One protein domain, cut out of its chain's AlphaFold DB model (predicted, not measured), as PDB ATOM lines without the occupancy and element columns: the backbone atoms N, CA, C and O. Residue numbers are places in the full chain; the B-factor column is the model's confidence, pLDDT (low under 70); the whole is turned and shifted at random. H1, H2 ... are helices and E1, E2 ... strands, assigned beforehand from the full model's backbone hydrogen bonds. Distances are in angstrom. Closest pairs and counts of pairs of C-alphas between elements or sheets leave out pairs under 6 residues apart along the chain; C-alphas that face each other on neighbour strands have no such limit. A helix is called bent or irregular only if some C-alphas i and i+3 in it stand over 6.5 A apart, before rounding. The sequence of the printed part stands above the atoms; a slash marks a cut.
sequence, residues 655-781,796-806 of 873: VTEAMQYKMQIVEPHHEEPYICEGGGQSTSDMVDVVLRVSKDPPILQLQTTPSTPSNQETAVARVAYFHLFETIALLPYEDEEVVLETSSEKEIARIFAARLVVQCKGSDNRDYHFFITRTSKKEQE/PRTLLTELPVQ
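What this domain is: This is residues 655 to 781 and 796 to 806 of the 873 residues of an uncharacterized protein of Phytophthora infestans (strain T30-4) (UniProt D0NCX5). A strongly twisted four-stranded sheet, E1 to E4, has H5 over one face and H1 over the other, and a smaller sheet, E5 to E7, is partly face to face with it, the strands crossed, as a loosely formed sandwich. H4 packs on H3 and H5 at one end of the domain, while H2, residues 709 to 714, sticks out at the opposite end. The printed part has 138 residues with six named helices and seven named strands, in the order H1 E1 E2 E3 H2 E4 H3 H4 H5 E5 E6 H6 E7; the class is mixed, helices and strands. Both sheets are antiparallel, ordered E1 - E2 - E3 - E4 and E5 - E6 - E7. The whole is compact, with a radius of gyration of the C-alphas of 15.2 A, and flat, spanning 43 by 43 by 22 A.

How they stand to each other: H1, residues 657 to 665, is on the sheet of E1, residues 670 to 675, E2, residues 686 to 695, E3, residues 698 to 706, and E4, residues 718 to 723, at a height over the sheet of 9.4 A. It runs across the strands, at 67 degrees to E3 on the local plane. E1, E2 and E3 form a meander, each strand the antiparallel neighbour of the one before, through two hairpins; N 674 and O 687 are 2.8 A apart, and N 690 and O 703 also 2.8 A. E4 is the antiparallel neighbour of E3, with N 702 and O 720 at 2.8 A. H2, residues 709 to 714, is not on the sheet; it is irregular, with C-alphas 710 and 713 8.2 A apart. H3, residues 724 to 729, stands up from the sheet over E3, at a height of 8.3 A. H4, residues 733 to 741, forms a helical hairpin with H3, which it only just touches, with 3 pairs of C-alphas within 8 A; the closest are those of Ile 728 and Glu 736, 5.9 A. H5, residues 745 to 755, touches H4 at a shallow tilt of 12 degrees, opposite ways, in a second helical hairpin; their closest C-alphas are those of Val 739 and Ile 748, 5.7 A. H5 runs along the strands, at 23 degrees to E2 on the local plane, at a height of 6.8 A. H3 and H5 on one face and H1 on the other make three layers, helices on both faces of a sheet. E5, residues 756 to 760, and E6, residues 768 to 773, form a hairpin, with N 757 and O 771 at 2.8 A. E7, residues 797 to 799, is the antiparallel neighbour of E6, with N 772 and O 798 at 2.9 A. The two sheets form a sandwich, face to face, their strands at 59 degrees; the closest C-alphas of E1 and E5 are those of Tyr 674 and Val 758, 7.0 A. H6, residues 777 to 781, touches no helix. Every O i to N i+4 pair is within hydrogen-bond range in H1, H3, H4, H5 and H6; in H2 it is 0 of 2, with 1 of 3 O i to N i+3 pairs.

Where its parts are: H1 begins at C-alpha 657, (13.756, -11.751, 12.711). E2 is 29.0 A long, E3 26.7 A, E4 17.1 A and H5 15.7 A. E7 ends at C-alpha 799, (-3.066, -27.874, 21.201).

The domain as a whole: The C-alphas farthest apart, those of Glu 713 and Glu 781, are 45.7 A apart. Residues 782 to 795 are not printed, and C-alphas 781 and 796 are 16.6 A apart across that cut. Of the links that are printed whole, none is long. The mean pLDDT of the printed part is 86.4; residues 681 to 682, 711 to 712, 743, 763 to 765 and 779 to 780 are under 70.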
ATOM      1  N   VAL A 655       8.749 -14.005  18.208       86.94
ATOM      2  CA  VAL A 655       9.833 -14.571  17.398       86.94
ATOM      3  C   VAL A 655      10.388 -13.473  16.495       86.94
ATOM      4  O   VAL A 655       9.831 -13.169  15.438       86.94
ATOM      5  N   THR A 656      11.484 -12.865  16.946       87.56
ATOM      6  CA  THR A 656      12.201 -11.808  16.217       87.56
ATOM      7  C   THR A 656      12.804 -12.326  14.912       87.56
ATOM      8  O   THR A 656      13.059 -13.521  14.753       87.56
ATOM      9  N   GLU A 657      13.094 -11.423  13.980       86.75
ATOM     10  CA  GLU A 657      13.756 -11.751  12.711       86.75
ATOM     11  C   GLU A 657      15.089 -12.505  12.913       86.75
ATOM     12  O   GLU A 657      15.359 -13.516  12.263       86.75
ATOM     13  N   ALA A 658      15.891 -12.093  13.901       84.62
ATOM     14  CA  ALA A 658      17.153 -12.751  14.244       84.62
ATOM     15  C   ALA A 658      16.962 -14.210  14.704       84.62
ATOM     16  O   ALA A 658      17.775 -15.080  14.377       84.62
ATOM     17  N   MET A 659      15.879 -14.498  15.437       87.00
ATOM     18  CA  MET A 659      15.523 -15.864  15.842       87.00
ATOM     19  C   MET A 659      15.169 -16.718  14.622       87.00
ATOM     20  O   MET A 659      15.611 -17.862  14.534       87.00
ATOM     21  N   GLN A 660      14.437 -16.158  13.657       89.06
ATOM     22  CA  GLN A 660      14.070 -16.854  12.419       89.06
ATOM     23  C   GLN A 660      15.304 -17.190  11.577       89.06
ATOM     24  O   GLN A 660      15.477 -18.345  11.188       89.06
ATOM     25  N   TYR A 661      16.216 -16.231  11.376       89.62
ATOM     26  CA  TYR A 661      17.482 -16.476  10.676       89.62
ATOM     27  C   TYR A 661      18.332 -17.540  11.367       89.62
ATOM     28  O   TYR A 661      18.871 -18.431  10.710       89.62
ATOM     29  N   LYS A 662      18.423 -17.495  12.700       89.69
ATOM     30  CA  LYS A 662      19.157 -18.511  13.457       89.69
ATOM     31  C   LYS A 662      18.579 -19.904  13.221       89.69
ATOM     32  O   LYS A 662      19.333 -20.835  12.960       89.69
ATOM     33  N   MET A 663      17.256 -20.037  13.256       90.19
ATOM     34  CA  MET A 663      16.588 -21.319  13.039       90.19
ATOM     35  C   MET A 663      16.714 -21.824  11.588       90.19
ATOM     36  O   MET A 663      16.838 -23.030  11.379       90.19
ATOM     37  N   GLN A 664      16.807 -20.935  10.592       90.12
ATOM     38  CA  GLN A 664      17.104 -21.317   9.200       90.12
ATOM     39  C   GLN A 664      18.505 -21.933   9.028       90.12
ATOM     40  O   GLN A 664      18.673 -22.827   8.198       90.12
ATOM     41  N   ILE A 665      19.490 -21.496   9.824       89.94
ATOM     42  CA  ILE A 665      20.871 -22.017   9.796       89.94
ATOM     43  C   ILE A 665      20.980 -23.372  10.515       89.94
ATOM     44  O   ILE A 665      21.803 -24.205  10.142       89.94
ATOM     45  N   VAL A 666      20.164 -23.604  11.547       90.69
ATOM     46  CA  VAL A 666      20.179 -24.841  12.345       90.69
ATOM     47  C   VAL A 666      19.756 -26.032  11.489       90.69
ATOM     48  O   VAL A 666      18.619 -26.062  11.037       90.69
ATOM     49  N   GLU A 667      20.621 -27.030  11.298       92.75
ATOM     50  CA  GLU A 667      20.271 -28.231  10.527       92.75
ATOM     51  C   GLU A 667      18.994 -28.919  11.063       92.75
ATOM     52  O   GLU A 667      18.752 -28.937  12.279       92.75
ATOM     53  N   PRO A 668      18.157 -29.491  10.176       94.25
ATOM     54  CA  PRO A 668      17.034 -30.339  10.562       94.25
ATOM     55  C   PRO A 668      17.443 -31.409  11.571       94.25
ATOM     56  O   PRO A 668      18.319 -32.236  11.321       94.25
ATOM     57  N   HIS A 669      16.794 -31.398  12.731       95.06
ATOM     58  CA  HIS A 669      17.086 -32.370  13.777       95.06
ATOM     59  C   HIS A 669      16.325 -33.677  13.561       95.06
ATOM     60  O   HIS A 669      16.838 -34.751  13.886       95.06
ATOM     61  N   HIS A 670      15.109 -33.575  13.025       95.62
ATOM     62  CA  HIS A 670      14.236 -34.702  12.729       95.62
ATOM     63  C   HIS A 670      13.334 -34.370  11.539       95.62
ATOM     64  O   HIS A 670      12.785 -33.269  11.473       95.62
ATOM     65  N   GLU A 671      13.189 -35.323  10.621       95.81
ATOM     66  CA  GLU A 671      12.356 -35.220   9.423       95.81
ATOM     67  C   GLU A 671      11.568 -36.520   9.289       95.81
ATOM     68  O   GLU A 671      12.160 -37.582   9.093       95.81
ATOM     69  N   GLU A 672      10.246 -36.454   9.428       94.75
ATOM     70  CA  GLU A 672       9.374 -37.619   9.260       94.75
ATOM     71  C   GLU A 672       8.058 -37.224   8.572       94.75
ATOM     72  O   GLU A 672       7.550 -36.118   8.787       94.75
ATOM     73  N   PRO A 673       7.489 -38.116   7.742       95.06
ATOM     74  CA  PRO A 673       6.181 -37.913   7.140       95.06
ATOM     75  C   PRO A 673       5.063 -38.233   8.146       95.06
ATOM     76  O   PRO A 673       5.027 -39.310   8.740       95.06
ATOM     77  N   TYR A 674       4.111 -37.316   8.300       93.94
ATOM     78  CA  TYR A 674       2.947 -37.445   9.179       93.94
ATOM     79  C   TYR A 674       1.661 -37.605   8.382       93.94
ATOM     80  O   TYR A 674       1.450 -36.952   7.360       93.94
ATOM     81  N   ILE A 675       0.760 -38.440   8.895       92.81
ATOM     82  CA  ILE A 675      -0.609 -38.552   8.392       92.81
ATOM     83  C   ILE A 675      -1.446 -37.460   9.060       92.81
ATOM     84  O   ILE A 675      -1.566 -37.435  10.286       92.81
ATOM     85  N   CYS A 676      -2.027 -36.562   8.265       91.12
ATOM     86  CA  CYS A 676      -2.913 -35.529   8.786       91.12
ATOM     87  C   CYS A 676      -4.254 -36.126   9.207       91.12
ATOM     88  O   CYS A 676      -4.947 -36.775   8.423       91.12
ATOM     89  N   GLU A 677      -4.661 -35.856  10.442       88.88
ATOM     90  CA  GLU A 677      -5.988 -36.226  10.917       88.88
ATOM     91  C   GLU A 677      -7.009 -35.113  10.610       88.88
ATOM     92  O   GLU A 677      -6.683 -33.928  10.667       88.88
ATOM     93  N   GLY A 678      -8.269 -35.461  10.326       76.81
ATOM     94  CA  GLY A 678      -9.374 -34.485  10.288       76.81
ATOM     95  C   GLY A 678      -9.912 -34.070   8.913       76.81
ATOM     96  O   GLY A 678     -10.846 -33.271   8.874       76.81
ATOM     97  N   GLY A 679      -9.417 -34.634   7.810       71.00
ATOM     98  CA  GLY A 679     -10.060 -34.500   6.499       71.00
ATOM     99  C   GLY A 679     -11.271 -35.429   6.387       71.00
ATOM    100  O   GLY A 679     -11.141 -36.637   6.554       71.00
ATOM    101  N   GLY A 680     -12.463 -34.899   6.098       70.75
ATOM    102  CA  GLY A 680     -13.682 -35.701   5.882       70.75
ATOM    103  C   GLY A 680     -13.670 -36.567   4.611       70.75
ATOM    104  O   GLY A 680     -14.681 -37.185   4.288       70.75
ATOM    105  N   GLN A 681     -12.552 -36.604   3.881       63.16
ATOM    106  CA  GLN A 681     -12.355 -37.397   2.671       63.16
ATOM    107  C   GLN A 681     -11.368 -38.530   2.968       63.16
ATOM    108  O   GLN A 681     -10.387 -38.345   3.679       63.16
ATOM    109  N   SER A 682     -11.635 -39.722   2.437       67.12
ATOM    110  CA  SER A 682     -10.915 -40.974   2.719       67.12
ATOM    111  C   SER A 682      -9.462 -41.025   2.221       67.12
ATOM    112  O   SER A 682      -8.846 -42.089   2.242       67.12
ATOM    113  N   THR A 683      -8.905 -39.908   1.755       75.00
ATOM    114  CA  THR A 683      -7.506 -39.780   1.352       75.00
ATOM    115  C   THR A 683      -6.711 -39.192   2.511       75.00
ATOM    116  O   THR A 683      -6.859 -38.025   2.859       75.00
ATOM    117  N   SER A 684      -5.890 -40.024   3.145       81.94
ATOM    118  CA  SER A 684      -4.959 -39.598   4.186       81.94
ATOM    119  C   SER A 684      -3.881 -38.698   3.578       81.94
ATOM    120  O   SER A 684      -2.923 -39.198   2.986       81.94
ATOM    121  N   ASP A 685      -4.041 -37.384   3.714       88.19
ATOM    122  CA  ASP A 685      -3.024 -36.427   3.287       88.19
ATOM    123  C   ASP A 685      -1.763 -36.614   4.134       88.19
ATOM    124  O   ASP A 685      -1.787 -36.505   5.365       88.19
ATOM    125  N   MET A 686      -0.657 -36.924   3.463       92.00
ATOM    126  CA  MET A 686       0.656 -37.003   4.086       92.00
ATOM    127  C   MET A 686       1.343 -35.634   4.020       92.00
ATOM    128  O   MET A 686       1.277 -34.920   3.016       92.00
ATOM    129  N   VAL A 687       1.991 -35.256   5.117       93.19
ATOM    130  CA  VAL A 687       2.734 -34.002   5.255       93.19
ATOM    131  C   VAL A 687       4.099 -34.321   5.825       93.19
ATOM    132  O   VAL A 687       4.199 -34.946   6.876       93.19
ATOM    133  N   ASP A 688       5.148 -33.870   5.154       94.75
ATOM    134  CA  ASP A 688       6.506 -33.968   5.667       94.75
ATOM    135  C   ASP A 688       6.708 -32.875   6.716       94.75
ATOM    136  O   ASP A 688       6.459 -31.689   6.462       94.75
ATOM    137  N   VAL A 689       7.107 -33.283   7.921       95.75
ATOM    138  CA  VAL A 689       7.350 -32.375   9.041       95.75
ATOM    139  C   VAL A 689       8.839 -32.354   9.347       95.75
ATOM    140  O   VAL A 689       9.439 -33.378   9.668       95.75
ATOM    141  N   VAL A 690       9.415 -31.155   9.299       96.38
ATOM    142  CA  VAL A 690      10.809 -30.879   9.640       96.38
ATOM    143  C   VAL A 690      10.852 -30.142  10.975       96.38
ATOM    144  O   VAL A 690      10.311 -29.042  11.107       96.38
ATOM    145  N   LEU A 691      11.507 -30.741  11.971       96.56
ATOM    146  CA  LEU A 691      11.671 -30.173  13.308       96.56
ATOM    147  C   LEU A 691      13.099 -29.667  13.512       96.56
ATOM    148  O   LEU A 691      14.079 -30.390  13.307       96.56
ATOM    149  N   ARG A 692      13.215 -28.427  13.990       96.62
ATOM    150  CA  ARG A 692      14.479 -27.820  14.422       96.62
ATOM    151  C   ARG A 692      14.327 -27.341  15.859       96.62
ATOM    152  O   ARG A 692      13.391 -26.612  16.180       96.62
ATOM    153  N   VAL A 693      15.242 -27.759  16.726       95.38
ATOM    154  CA  VAL A 693      15.257 -27.399  18.149       95.38
ATOM    155  C   VAL A 693      16.473 -26.521  18.405       95.38
ATOM    156  O   VAL A 693      17.568 -26.863  17.980       95.38
ATOM    157  N   SER A 694      16.289 -25.418  19.125       92.88
ATOM    158  CA  SER A 694      17.374 -24.597  19.661       92.88
ATOM    159  C   SER A 694      17.173 -24.441  21.165       92.88
ATOM    160  O   SER A 694      16.077 -24.104  21.612       92.88
ATOM    161  N   LYS A 695      18.217 -24.683  21.966       89.81
ATOM    162  CA  LYS A 695      18.196 -24.429  23.423       89.81
ATOM    163  C   LYS A 695      18.456 -22.967  23.779       89.81
ATOM    164  O   LYS A 695      18.049 -22.523  24.851       89.81
ATOM    165  N   ASP A 696      19.126 -22.235  22.898       84.50
ATOM    166  CA  ASP A 696      19.494 -20.837  23.098       84.50
ATOM    167  C   ASP A 696      19.381 -20.087  21.767       84.50
ATOM    168  O   ASP A 696      20.295 -20.192  20.953       84.50
ATOM    169  N   PRO A 697      18.286 -19.365  21.485       84.62
ATOM    170  CA  PRO A 697      17.087 -19.208  22.313       84.62
ATOM    171  C   PRO A 697      16.237 -20.496  22.349       84.62
ATOM    172  O   PRO A 697      16.312 -21.274  21.397       84.62
ATOM    173  N   PRO A 698      15.433 -20.730  23.409       87.00
ATOM    174  CA  PRO A 698      14.653 -21.957  23.615       87.00
ATOM    175  C   PRO A 698      13.421 -22.022  22.692       87.00
ATOM    176  O   PRO A 698      12.290 -21.795  23.125       87.00
ATOM    177  N   ILE A 699      13.641 -22.334  21.415       90.00
ATOM    178  CA  ILE A 699      12.618 -22.344  20.360       90.00
ATOM    179  C   ILE A 699      12.571 -23.712  19.681       90.00
ATOM    180  O   ILE A 699      13.600 -24.338  19.425       90.00
ATOM    181  N   LEU A 700      11.361 -24.139  19.339       93.81
ATOM    182  CA  LEU A 700      11.088 -25.232  18.418       93.81
ATOM    183  C   LEU A 700      10.498 -24.649  17.125       93.81
ATOM    184  O   LEU A 700       9.443 -24.020  17.169       93.81
ATOM    185  N   GLN A 701      11.162 -24.849  15.988       95.50
ATOM    186  CA  GLN A 701      10.618 -24.541  14.663       95.50
ATOM    187  C   GLN A 701      10.076 -25.828  14.045       95.50
ATOM    188  O   GLN A 701      10.759 -26.854  14.018       95.50
ATOM    189  N   LEU A 702       8.859 -25.748  13.526       95.81
ATOM    190  CA  LEU A 702       8.178 -26.823  12.829       95.81
ATOM    191  C   LEU A 702       7.833 -26.332  11.427       95.81
ATOM    192  O   LEU A 702       7.066 -25.383  11.265       95.81
ATOM    193  N   GLN A 703       8.413 -26.966  10.417       95.50
ATOM    194  CA  GLN A 703       8.129 -26.689   9.016       95.50
ATOM    195  C   GLN A 703       7.329 -27.850   8.424       95.50
ATOM    196  O   GLN A 703       7.744 -28.999   8.522       95.50
ATOM    197  N   THR A 704       6.186 -27.548   7.814       94.25
ATOM    198  CA  THR A 704       5.315 -28.531   7.160       94.25
ATOM    199  C   THR A 704       5.294 -28.326   5.655       94.25
ATOM    200  O   THR A 704       4.981 -27.223   5.188       94.25
ATOM    201  N   THR A 705       5.549 -29.395   4.905       93.62
ATOM    202  CA  THR A 705       5.449 -29.437   3.441       93.62
ATOM    203  C   THR A 705       4.497 -30.554   3.007       93.62
ATOM    204  O   THR A 705       4.657 -31.688   3.452       93.62
ATOM    205  N   PRO A 706       3.491 -30.281   2.158       90.75
ATOM    206  CA  PRO A 706       2.611 -31.333   1.653       90.75
ATOM    207  C   PRO A 706       3.411 -32.293   0.762       90.75
ATOM    208  O   PRO A 706       4.104 -31.848  -0.152       90.75
ATOM    209  N   SER A 707       3.310 -33.601   1.006       87.38
ATOM    210  CA  SER A 707       4.108 -34.596   0.270       87.38
ATOM    211  C   SER A 707       3.465 -35.038  -1.052       87.38
ATOM    212  O   SER A 707       4.072 -35.775  -1.830       87.38
ATOM    213  N   THR A 708       2.248 -34.569  -1.359       83.12
ATOM    214  CA  THR A 708       1.533 -34.928  -2.587       83.12
ATOM    215  C   THR A 708       2.146 -34.241  -3.823       83.12
ATOM    216  O   THR A 708       2.165 -33.010  -3.920       83.12
ATOM    217  N   PRO A 709       2.630 -35.013  -4.819       76.12
ATOM    218  CA  PRO A 709       3.401 -34.481  -5.946       76.12
ATOM    219  C   PRO A 709       2.579 -33.602  -6.899       76.12
ATOM    220  O   PRO A 709       3.152 -32.805  -7.634       76.12
ATOM    221  N   SER A 710       1.244 -33.697  -6.880       75.56
ATOM    222  CA  SER A 710       0.366 -32.922  -7.769       75.56
ATOM    223  C   SER A 710       0.345 -31.416  -7.477       75.56
ATOM    224  O   SER A 710      -0.142 -30.664  -8.313       75.56
ATOM    225  N   ASN A 711       0.883 -30.972  -6.334       63.09
ATOM    226  CA  ASN A 711       0.884 -29.567  -5.911       63.09
ATOM    227  C   ASN A 711       2.278 -29.028  -5.521       63.09
ATOM    228  O   ASN A 711       2.364 -27.929  -4.971       63.09
ATOM    229  N   GLN A 712       3.368 -29.762  -5.785       68.12
ATOM    230  CA  GLN A 712       4.709 -29.386  -5.304       68.12
ATOM    231  C   GLN A 712       5.233 -28.062  -5.882       68.12
ATOM    232  O   GLN A 712       5.886 -27.313  -5.161       68.12
ATOM    233  N   GLU A 713       4.907 -27.715  -7.132       76.00
ATOM    234  CA  GLU A 713       5.461 -26.511  -7.779       76.00
ATOM    235  C   GLU A 713       4.950 -25.183  -7.193       76.00
ATOM    236  O   GLU A 713       5.551 -24.138  -7.427       76.00
ATOM    237  N   THR A 714       3.874 -25.196  -6.398       79.56
ATOM    238  CA  THR A 714       3.300 -23.976  -5.792       79.56
ATOM    239  C   THR A 714       3.115 -24.076  -4.277       79.56
ATOM    240  O   THR A 714       2.551 -23.177  -3.644       79.56
ATOM    241  N   ALA A 715       3.568 -25.165  -3.651       80.56
ATOM    242  CA  ALA A 715       3.365 -25.373  -2.228       80.56
ATOM    243  C   ALA A 715       4.398 -24.637  -1.367       80.56
ATOM    244  O   ALA A 715       5.485 -25.139  -1.101       80.56
ATOM    245  N   VAL A 716       4.029 -23.449  -0.879       86.00
ATOM    246  CA  VAL A 716       4.802 -22.733   0.146       86.00
ATOM    247  C   VAL A 716       4.784 -23.534   1.452       86.00
ATOM    248  O   VAL A 716       3.711 -23.865   1.965       86.00
ATOM    249  N   ALA A 717       5.966 -23.850   1.985       91.19
ATOM    250  CA  ALA A 717       6.111 -24.515   3.275       91.19
ATOM    251  C   ALA A 717       5.578 -23.615   4.400       91.19
ATOM    252  O   ALA A 717       5.959 -22.447   4.497       91.19
ATOM    253  N   ARG A 718       4.727 -24.155   5.277       92.06
ATOM    254  CA  ARG A 718       4.259 -23.422   6.462       92.06
ATOM    255  C   ARG A 718       5.248 -23.632   7.600       92.06
ATOM    256  O   ARG A 718       5.607 -24.766   7.901       92.06
ATOM    257  N   VAL A 719       5.684 -22.540   8.220       93.12
ATOM    258  CA  VAL A 719       6.619 -22.551   9.349       93.12
ATOM    259  C   VAL A 719       5.900 -22.032  10.586       93.12
ATOM    260  O   VAL A 719       5.368 -20.925  10.570       93.12
ATOM    261  N   ALA A 720       5.897 -22.826  11.652       93.56
ATOM    262  CA  ALA A 720       5.384 -22.459  12.964       93.56
ATOM    263  C   ALA A 720       6.514 -22.501  13.999       93.56
ATOM    264  O   ALA A 720       7.440 -23.308  13.897       93.56
ATOM    265  N   TYR A 721       6.427 -21.636  15.008       93.75
ATOM    266  CA  TYR A 721       7.399 -21.559  16.094       93.75
ATOM    267  C   TYR A 721       6.705 -21.749  17.438       93.75
ATOM    268  O   TYR A 721       5.623 -21.211  17.670       93.75
ATOM    269  N   PHE A 722       7.353 -22.483  18.335       92.38
ATOM    270  CA  PHE A 722       6.855 -22.775  19.674       92.38
ATOM    271  C   PHE A 722       7.934 -22.500  20.714       92.38
ATOM    272  O   PHE A 722       9.129 -22.683  20.457       92.38
ATOM    273  N   HIS A 723       7.520 -22.093  21.912       90.31
ATOM    274  CA  HIS A 723       8.442 -21.948  23.028       90.31
ATOM    275  C   HIS A 723       8.828 -23.327  23.565       90.31
ATOM    276  O   HIS A 723       7.984 -24.048  24.100       90.31
ATOM    277  N   LEU A 724      10.114 -23.681  23.486       88.81
ATOM    278  CA  LEU A 724      10.589 -25.036  23.771       88.81
ATOM    279  C   LEU A 724      10.148 -25.525  25.156       88.81
ATOM    280  O   LEU A 724       9.641 -26.632  25.284       88.81
ATOM    281  N   PHE A 725      10.275 -24.699  26.200       84.38
ATOM    282  CA  PHE A 725       9.891 -25.118  27.554       84.38
ATOM    283  C   PHE A 725       8.380 -25.261  27.751       84.38
ATOM    284  O   PHE A 725       7.963 -26.058  28.588       84.38
ATOM    285  N   GLU A 726       7.563 -24.517  27.000       85.50
ATOM    286  CA  GLU A 726       6.107 -24.705  27.045       85.50
ATOM    287  C   GLU A 726       5.750 -26.027  26.381       85.50
ATOM    288  O   GLU A 726       5.001 -26.815  26.947       85.50
ATOM    289  N   THR A 727       6.374 -26.322  25.240       87.69
ATOM    290  CA  THR A 727       6.206 -27.594  24.543       87.69
ATOM    291  C   THR A 727       6.665 -28.775  25.412       87.69
ATOM    292  O   THR A 727       5.941 -29.763  25.516       87.69
ATOM    293  N   ILE A 728       7.808 -28.661  26.106       88.69
ATOM    294  CA  ILE A 728       8.314 -29.690  27.040       88.69
ATOM    295  C   ILE A 728       7.315 -29.924  28.177       88.69
ATOM    296  O   ILE A 728       7.037 -31.067  28.525       88.69
ATOM    297  N   ALA A 729       6.728 -28.861  28.728       84.88
ATOM    298  CA  ALA A 729       5.764 -28.964  29.822       84.88
ATOM    299  C   ALA A 729       4.461 -29.692  29.443       84.88
ATOM    300  O   ALA A 729       3.691 -30.085  30.329       84.88
ATOM    301  N   LEU A 730       4.194 -29.846  28.142       86.94
ATOM    302  CA  LEU A 730       3.041 -30.572  27.620       86.94
ATOM    303  C   LEU A 730       3.295 -32.073  27.440       86.94
ATOM    304  O   LEU A 730       2.312 -32.809  27.296       86.94
ATOM    305  N   LEU A 731       4.558 -32.513  27.476       89.06
ATOM    306  CA  LEU A 731       4.941 -33.920  27.387       89.06
ATOM    307  C   LEU A 731       4.497 -34.715  28.633       89.06
ATOM    308  O   LEU A 731       4.284 -34.134  29.703       89.06
ATOM    309  N   PRO A 732       4.353 -36.049  28.517       86.31
ATOM    310  CA  PRO A 732       4.290 -36.939  29.676       86.31
ATOM    311  C   PRO A 732       5.485 -36.727  30.614       86.31
ATOM    312  O   PRO A 732       6.563 -36.348  30.165       86.31
ATOM    313  N   TYR A 733       5.306 -36.986  31.912       82.56
ATOM    314  CA  TYR A 733       6.336 -36.730  32.929       82.56
ATOM    315  C   TYR A 733       7.648 -37.476  32.636       82.56
ATOM    316  O   TYR A 733       8.730 -36.931  32.837       82.56
ATOM    317  N   GLU A 734       7.543 -38.701  32.128       85.81
ATOM    318  CA  GLU A 734       8.674 -39.548  31.758       85.81
ATOM    319  C   GLU A 734       9.489 -38.908  30.626       85.81
ATOM    320  O   GLU A 734      10.709 -38.795  30.717       85.81
ATOM    321  N   ASP A 735       8.807 -38.409  29.596       88.69
ATOM    322  CA  ASP A 735       9.439 -37.751  28.453       88.69
ATOM    323  C   ASP A 735       9.968 -36.358  28.828       88.69
ATOM    324  O   ASP A 735      11.030 -35.964  28.355       88.69
ATOM    325  N   GLU A 736       9.274 -35.616  29.703       88.19
ATOM    326  CA  GLU A 736       9.760 -34.350  30.271       88.19
ATOM    327  C   GLU A 736      11.086 -34.572  31.013       88.19
ATOM    328  O   GLU A 736      12.038 -33.815  30.823       88.19
ATOM    329  N   GLU A 737      11.178 -35.620  31.834       84.75
ATOM    330  CA  GLU A 737      12.399 -35.969  32.558       84.75
ATOM    331  C   GLU A 737      13.529 -36.342  31.596       84.75
ATOM    332  O   GLU A 737      14.613 -35.766  31.687       84.75
ATOM    333  N   VAL A 738      13.255 -37.192  30.603       87.19
ATOM    334  CA  VAL A 738      14.238 -37.549  29.572       87.19
ATOM    335  C   VAL A 738      14.688 -36.312  28.790       87.19
ATOM    336  O   VAL A 738      15.883 -36.126  28.580       87.19
ATOM    337  N   VAL A 739      13.791 -35.407  28.399       87.88
ATOM    338  CA  VAL A 739      14.150 -34.182  27.663       87.88
ATOM    339  C   VAL A 739      14.969 -33.208  28.523       87.88
ATOM    340  O   VAL A 739      15.909 -32.585  28.029       87.88
ATOM    341  N   LEU A 740      14.663 -33.087  29.817       81.00
ATOM    342  CA  LEU A 740      15.429 -32.248  30.746       81.00
ATOM    343  C   LEU A 740      16.791 -32.855  31.125       81.00
ATOM    344  O   LEU A 740      17.678 -32.130  31.586       81.00
ATOM    345  N   GLU A 741      16.960 -34.167  30.964       82.06
ATOM    346  CA  GLU A 741      18.214 -34.881  31.220       82.06
ATOM    347  C   GLU A 741      19.086 -35.046  29.982       82.06
ATOM    348  O   GLU A 741      20.316 -35.034  30.084       82.06
ATOM    349  N   THR A 742      18.470 -35.147  28.808       74.50
ATOM    350  CA  THR A 742      19.174 -35.315  27.542       74.50
ATOM    351  C   THR A 742      19.834 -34.015  27.088       74.50
ATOM    352  O   THR A 742      19.296 -32.901  27.123       74.50
ATOM    353  N   SER A 743      21.078 -34.151  26.640       65.56
ATOM    354  CA  SER A 743      21.897 -33.013  26.238       65.56
ATOM    355  C   SER A 743      21.721 -32.628  24.768       65.56
ATOM    356  O   SER A 743      21.961 -31.462  24.455       65.56
ATOM    357  N   SER A 744      21.245 -33.515  23.884       93.31
ATOM    358  CA  SER A 744      21.203 -33.250  22.437       93.31
ATOM    359  C   SER A 744      19.843 -32.747  21.942       93.31
ATOM    360  O   SER A 744      18.796 -33.308  22.243       93.31
ATOM    361  N   GLU A 745      19.860 -31.693  21.126       94.00
ATOM    362  CA  GLU A 745      18.677 -31.127  20.454       94.00
ATOM    363  C   GLU A 745      18.004 -32.143  19.509       94.00
ATOM    364  O   GLU A 745      16.783 -32.149  19.364       94.00
ATOM    365  N   LYS A 746      18.788 -33.085  18.966       94.38
ATOM    366  CA  LYS A 746      18.309 -34.198  18.136       94.38
ATOM    367  C   LYS A 746      17.407 -35.175  18.894       94.38
ATOM    368  O   LYS A 746      16.408 -35.630  18.345       94.38
ATOM    369  N   GLU A 747      17.749 -35.505  20.139       93.31
ATOM    370  CA  GLU A 747      16.917 -36.401  20.952       93.31
ATOM    371  C   GLU A 747      15.611 -35.717  21.350       93.31
ATOM    372  O   GLU A 747      14.541 -36.310  21.257       93.31
ATOM    373  N   ILE A 748      15.697 -34.429  21.692       93.44
ATOM    374  CA  ILE A 748      14.532 -33.593  21.981       93.44
ATOM    375  C   ILE A 748      13.582 -33.571  20.776       93.44
ATOM    376  O   ILE A 748      12.388 -33.814  20.939       93.44
ATOM    377  N   ALA A 749      14.105 -33.351  19.565       94.81
ATOM    378  CA  ALA A 749      13.312 -33.370  18.337       94.81
ATOM    379  C   ALA A 749      12.634 -34.727  18.100       94.81
ATOM    380  O   ALA A 749      11.454 -34.752  17.765       94.81
ATOM    381  N   ARG A 750      13.336 -35.846  18.337       94.50
ATOM    382  CA  ARG A 750      12.775 -37.202  18.197       94.50
ATOM    383  C   ARG A 750      11.644 -37.469  19.192       94.50
ATOM    384  O   ARG A 750      10.612 -38.017  18.812       94.50
ATOM    385  N   ILE A 751      11.817 -37.074  20.456       93.25
ATOM    386  CA  ILE A 751      10.785 -37.236  21.493       93.25
ATOM    387  C   ILE A 751       9.550 -36.403  21.138       93.25
ATOM    388  O   ILE A 751       8.430 -36.903  21.216       93.25
ATOM    389  N   PHE A 752       9.739 -35.161  20.682       93.62
ATOM    390  CA  PHE A 752       8.625 -34.338  20.210       93.62
ATOM    391  C   PHE A 752       7.930 -34.936  18.996       93.62
ATOM    392  O   PHE A 752       6.702 -35.018  18.985       93.62
ATOM    393  N   ALA A 753       8.699 -35.391  18.011       93.88
ATOM    394  CA  ALA A 753       8.183 -36.020  16.811       93.88
ATOM    395  C   ALA A 753       7.272 -37.212  17.140       93.88
ATOM    396  O   ALA A 753       6.143 -37.286  16.654       93.88
ATOM    397  N   ALA A 754       7.706 -38.085  18.049       93.44
ATOM    398  CA  ALA A 754       6.941 -39.259  18.461       93.44
ATOM    399  C   ALA A 754       5.590 -38.925  19.128       93.44
ATOM    400  O   ALA A 754       4.710 -39.784  19.211       93.44
ATOM    401  N   ARG A 755       5.412 -37.694  19.631       92.50
ATOM    402  CA  ARG A 755       4.193 -37.240  20.325       92.50
ATOM    403  C   ARG A 755       3.331 -36.282  19.510       92.50
ATOM    404  O   ARG A 755       2.184 -36.035  19.905       92.50
ATOM    405  N   LEU A 756       3.878 -35.748  18.425       94.56
ATOM    406  CA  LEU A 756       3.247 -34.760  17.568       94.56
ATOM    407  C   LEU A 756       2.102 -35.388  16.763       94.56
ATOM    408  O   LEU A 756       2.255 -36.432  16.138       94.56
ATOM    409  N   VAL A 757       0.955 -34.716  16.748       93.31
ATOM    410  CA  VAL A 757      -0.173 -35.016  15.863       93.31
ATOM    411  C   VAL A 757      -0.495 -33.769  15.058       93.31
ATOM    412  O   VAL A 757      -0.694 -32.693  15.625       93.31
ATOM    413  N   VAL A 758      -0.565 -33.924  13.740       93.75
ATOM    414  CA  VAL A 758      -0.893 -32.847  12.804       93.75
ATOM    415  C   VAL A 758      -2.348 -33.006  12.376       93.75
ATOM    416  O   VAL A 758      -2.750 -34.062  11.889       93.75
ATOM    417  N   GLN A 759      -3.156 -31.967  12.578       92.06
ATOM    418  CA  GLN A 759      -4.557 -31.935  12.167       92.06
ATOM    419  C   GLN A 759      -4.754 -30.886  11.072       92.06
ATOM    420  O   GLN A 759      -4.355 -29.739  11.258       92.06
ATOM    421  N   CYS A 760      -5.390 -31.244   9.960       89.44
ATOM    422  CA  CYS A 760      -5.750 -30.277   8.918       89.44
ATOM    423  C   CYS A 760      -7.116 -29.650   9.245       89.44
ATOM    424  O   CYS A 760      -8.068 -30.374   9.555       89.44
ATOM    425  N   LYS A 761      -7.228 -28.316   9.217       84.81
ATOM    426  CA  LYS A 761      -8.483 -27.603   9.487       84.81
ATOM    427  C   LYS A 761      -9.089 -27.047   8.196       84.81
ATOM    428  O   LYS A 761      -8.729 -25.969   7.746       84.81
ATOM    429  N   GLY A 762     -10.108 -27.740   7.690       78.88
ATOM    430  CA  GLY A 762     -10.896 -27.315   6.527       78.88
ATOM    431  C   GLY A 762     -10.447 -27.965   5.217       78.88
ATOM    432  O   GLY A 762      -9.376 -28.556   5.149       78.88
ATOM    433  N   SER A 763     -11.301 -27.905   4.190       69.56
ATOM    434  CA  SER A 763     -11.004 -28.444   2.852       69.56
ATOM    435  C   SER A 763     -10.175 -27.491   1.991       69.56
ATOM    436  O   SER A 763      -9.467 -27.943   1.097       69.56
ATOM    437  N   ASP A 764     -10.254 -26.186   2.273       69.88
ATOM    438  CA  ASP A 764      -9.815 -25.153   1.327       69.88
ATOM    439  C   ASP A 764      -8.611 -24.341   1.833       69.88
ATOM    440  O   ASP A 764      -7.975 -23.636   1.052       69.88
ATOM    441  N   ASN A 765      -8.246 -24.467   3.116       62.44
ATOM    442  CA  ASN A 765      -7.147 -23.720   3.727       62.44
ATOM    443  C   ASN A 765      -6.123 -24.682   4.340       62.44
ATOM    444  O   ASN A 765      -6.479 -25.547   5.138       62.44
ATOM    445  N   ARG A 766      -4.839 -24.515   3.995       73.56
ATOM    446  CA  ARG A 766      -3.687 -25.283   4.520       73.56
ATOM    447  C   ARG A 766      -3.355 -24.915   5.979       73.56
ATOM    448  O   ARG A 766      -2.191 -24.753   6.351       73.56
ATOM    449  N   ASP A 767      -4.385 -24.751   6.799       86.94
ATOM    450  CA  ASP A 767      -4.272 -24.410   8.207       86.94
ATOM    451  C   ASP A 767      -4.073 -25.702   9.001       86.94
ATOM    452  O   ASP A 767      -5.011 -26.449   9.289       86.94
ATOM    453  N   TYR A 768      -2.817 -25.986   9.337       90.06
ATOM    454  CA  TYR A 768      -2.462 -27.123  10.182       90.06
ATOM    455  C   TYR A 768      -2.541 -26.739  11.667       90.06
ATOM    456  O   TYR A 768      -2.088 -25.675  12.085       90.06
ATOM    457  N   HIS A 769      -3.074 -27.617  12.502       91.38
ATOM    458  CA  HIS A 769      -2.999 -27.500  13.952       91.38
ATOM    459  C   HIS A 769      -2.122 -28.609  14.514       91.38
ATOM    460  O   HIS A 769      -2.249 -29.774  14.139       91.38
ATOM    461  N   PHE A 770      -1.239 -28.234  15.432       93.62
ATOM    462  CA  PHE A 770      -0.267 -29.139  16.026       93.62
ATOM    463  C   PHE A 770      -0.695 -29.493  17.442       93.62
ATOM    464  O   PHE A 770      -0.947 -28.615  18.267       93.62
ATOM    465  N   PHE A 771      -0.778 -30.783  17.726       92.81
ATOM    466  CA  PHE A 771      -1.161 -31.302  19.030       92.81
ATOM    467  C   PHE A 771      -0.058 -32.183  19.597       92.81
ATOM    468  O   PHE A 771       0.623 -32.889  18.857       92.81
ATOM    469  N   ILE A 772       0.062 -32.204  20.922       92.69
ATOM    470  CA  ILE A 772       0.854 -33.206  21.638       92.69
ATOM    471  C   ILE A 772      -0.088 -34.216  22.277       92.69
ATOM    472  O   ILE A 772      -1.042 -33.857  22.978       92.69
ATOM    473  N   THR A 773       0.180 -35.494  22.021       89.94
ATOM    474  CA  THR A 773      -0.530 -36.606  22.653       89.94
ATOM    475  C   THR A 773       0.055 -36.907  24.025       89.94
ATOM    476  O   THR A 773       1.240 -37.202  24.170       89.94
ATOM    477  N   ARG A 774      -0.801 -36.875  25.051       83.62
ATOM    478  CA  ARG A 774      -0.447 -37.357  26.387       83.62
ATOM    479  C   ARG A 774      -0.888 -38.806  26.492       83.62
ATOM    480  O   ARG A 774      -2.071 -39.067  26.686       83.62
ATOM    481  N   THR A 775       0.035 -39.750  26.348       74.06
ATOM    482  CA  THR A 775      -0.274 -41.132  26.734       74.06
ATOM    483  C   THR A 775      -0.278 -41.191  28.245       74.06
ATOM    484  O   THR A 775       0.740 -40.907  28.878       74.06
ATOM    485  N   SER A 776      -1.410 -41.538  28.838       72.12
ATOM    486  CA  SER A 776      -1.417 -41.829  30.265       72.12
ATOM    487  C   SER A 776      -0.636 -43.126  30.511       72.12
ATOM    488  O   SER A 776      -0.735 -44.074  29.730       72.12
ATOM    489  N   LYS A 777       0.123 -43.210  31.612       72.12
ATOM    490  CA  LYS A 777       0.837 -44.437  32.017       72.12
ATOM    491  C   LYS A 777      -0.079 -45.675  32.018       72.12
ATOM    492  O   LYS A 777       0.324 -46.766  31.628       72.12
ATOM    493  N   LYS A 778      -1.355 -45.468  32.359       71.31
ATOM    494  CA  LYS A 778      -2.403 -46.494  32.360       71.31
ATOM    495  C   LYS A 778      -2.712 -47.037  30.959       71.31
ATOM    496  O   LYS A 778      -2.959 -48.229  30.822       71.31
ATOM    497  N   GLU A 779      -2.673 -46.210  29.915       69.94
ATOM    498  CA  GLU A 779      -2.856 -46.654  28.522       69.94
ATOM    499  C   GLU A 779      -1.642 -47.432  28.004       69.94
ATOM    500  O   GLU A 779      -1.815 -48.389  27.255       69.94
ATOM    501  N   GLN A 780      -0.430 -47.077  28.438       68.00
ATOM    502  CA  GLN A 780       0.786 -47.809  28.078       68.00
ATOM    503  C   GLN A 780       0.808 -49.215  28.703       68.00
ATOM    504  O   GLN A 780       1.131 -50.189  28.026       68.00
ATOM    505  N   GLU A 781       0.375 -49.342  29.961       74.25
ATOM    506  CA  GLU A 781       0.191 -50.640  30.631       74.25
ATOM    507  C   GLU A 781      -0.979 -51.447  30.035       74.25
ATOM    508  O   GLU A 781      -0.930 -52.675  29.982       74.25
ATOM    509  N   PRO A 796      -6.639 -37.788  24.764       79.75
ATOM    510  CA  PRO A 796      -6.454 -36.423  25.226       79.75
ATOM    511  C   PRO A 796      -5.274 -35.791  24.478       79.75
ATOM    512  O   PRO A 796      -4.153 -36.307  24.472       79.75
ATOM    513  N   ARG A 797      -5.551 -34.676  23.805       85.75
ATOM    514  CA  ARG A 797      -4.592 -33.918  22.999       85.75
ATOM    515  C   ARG A 797      -4.543 -32.492  23.503       85.75
ATOM    516  O   ARG A 797      -5.590 -31.895  23.749       85.75
ATOM    517  N   THR A 798      -3.344 -31.941  23.627       86.50
ATOM    518  CA  THR A 798      -3.159 -30.525  23.953       86.50
ATOM    519  C   THR A 798      -2.686 -29.786  22.711       86.50
ATOM    520  O   THR A 798      -1.702 -30.190  22.097       86.50
ATOM    521  N   LEU A 799      -3.421 -28.742  22.322       88.12
ATOM    522  CA  LEU A 799      -3.066 -27.874  21.201       88.12
ATOM    523  C   LEU A 799      -1.801 -27.082  21.552       88.12
ATOM    524  O   LEU A 799      -1.736 -26.482  22.624       88.12
ATOM    525  N   LEU A 800      -0.826 -27.069  20.647       88.44
ATOM    526  CA  LEU A 800       0.354 -26.223  20.765       88.44
ATOM    527  C   LEU A 800       0.001 -24.768  20.447       88.44
ATOM    528  O   LEU A 800      -0.678 -24.481  19.462       88.44
ATOM    529  N   THR A 801       0.471 -23.848  21.287       84.56
ATOM    530  CA  THR A 801       0.285 -22.408  21.087       84.56
ATOM    531  C   THR A 801       1.421 -21.865  20.229       84.56
ATOM    532  O   THR A 801       2.567 -21.827  20.665       84.56
ATOM    533  N   GLU A 802       1.099 -21.488  18.992       86.00
ATOM    534  CA  GLU A 802       2.048 -20.864  18.064       86.00
ATOM    535  C   GLU A 802       2.477 -19.490  18.602       86.00
ATOM    536  O   GLU A 802       1.639 -18.689  19.023       86.00
ATOM    537  N   LEU A 803       3.786 -19.225  18.601       81.88
ATOM    538  CA  LEU A 803       4.324 -17.916  18.955       81.88
ATOM    539  C   LEU A 803       4.072 -16.918  17.816       81.88
ATOM    540  O   LEU A 803       4.230 -17.283  16.646       81.88
ATOM    541  N   PRO A 804       3.734 -15.652  18.123       81.75
ATOM    542  CA  PRO A 804       3.639 -14.620  17.103       81.75
ATOM    543  C   PRO A 804       5.009 -14.416  16.443       81.75
ATOM    544  O   PRO A 804       6.046 -14.368  17.111       81.75
ATOM    545  N   VAL A 805       5.007 -14.311  15.117       85.25
ATOM    546  CA  VAL A 805       6.214 -14.174  14.296       85.25
ATOM    547  C   VAL A 805       6.276 -12.752  13.764       85.25
ATOM    548  O   VAL A 805       5.317 -12.285  13.147       85.25
ATOM    549  N   GLN A 806       7.389 -12.055  13.998       82.88
ATOM    550  CA  GLN A 806       7.621 -10.760  13.363       82.88
ATOM    551  C   GLN A 806       7.751 -10.983  11.847       82.88
ATOM    552  O   GLN A 806       8.537 -11.847  11.449       82.88
TER     553      GLN A 806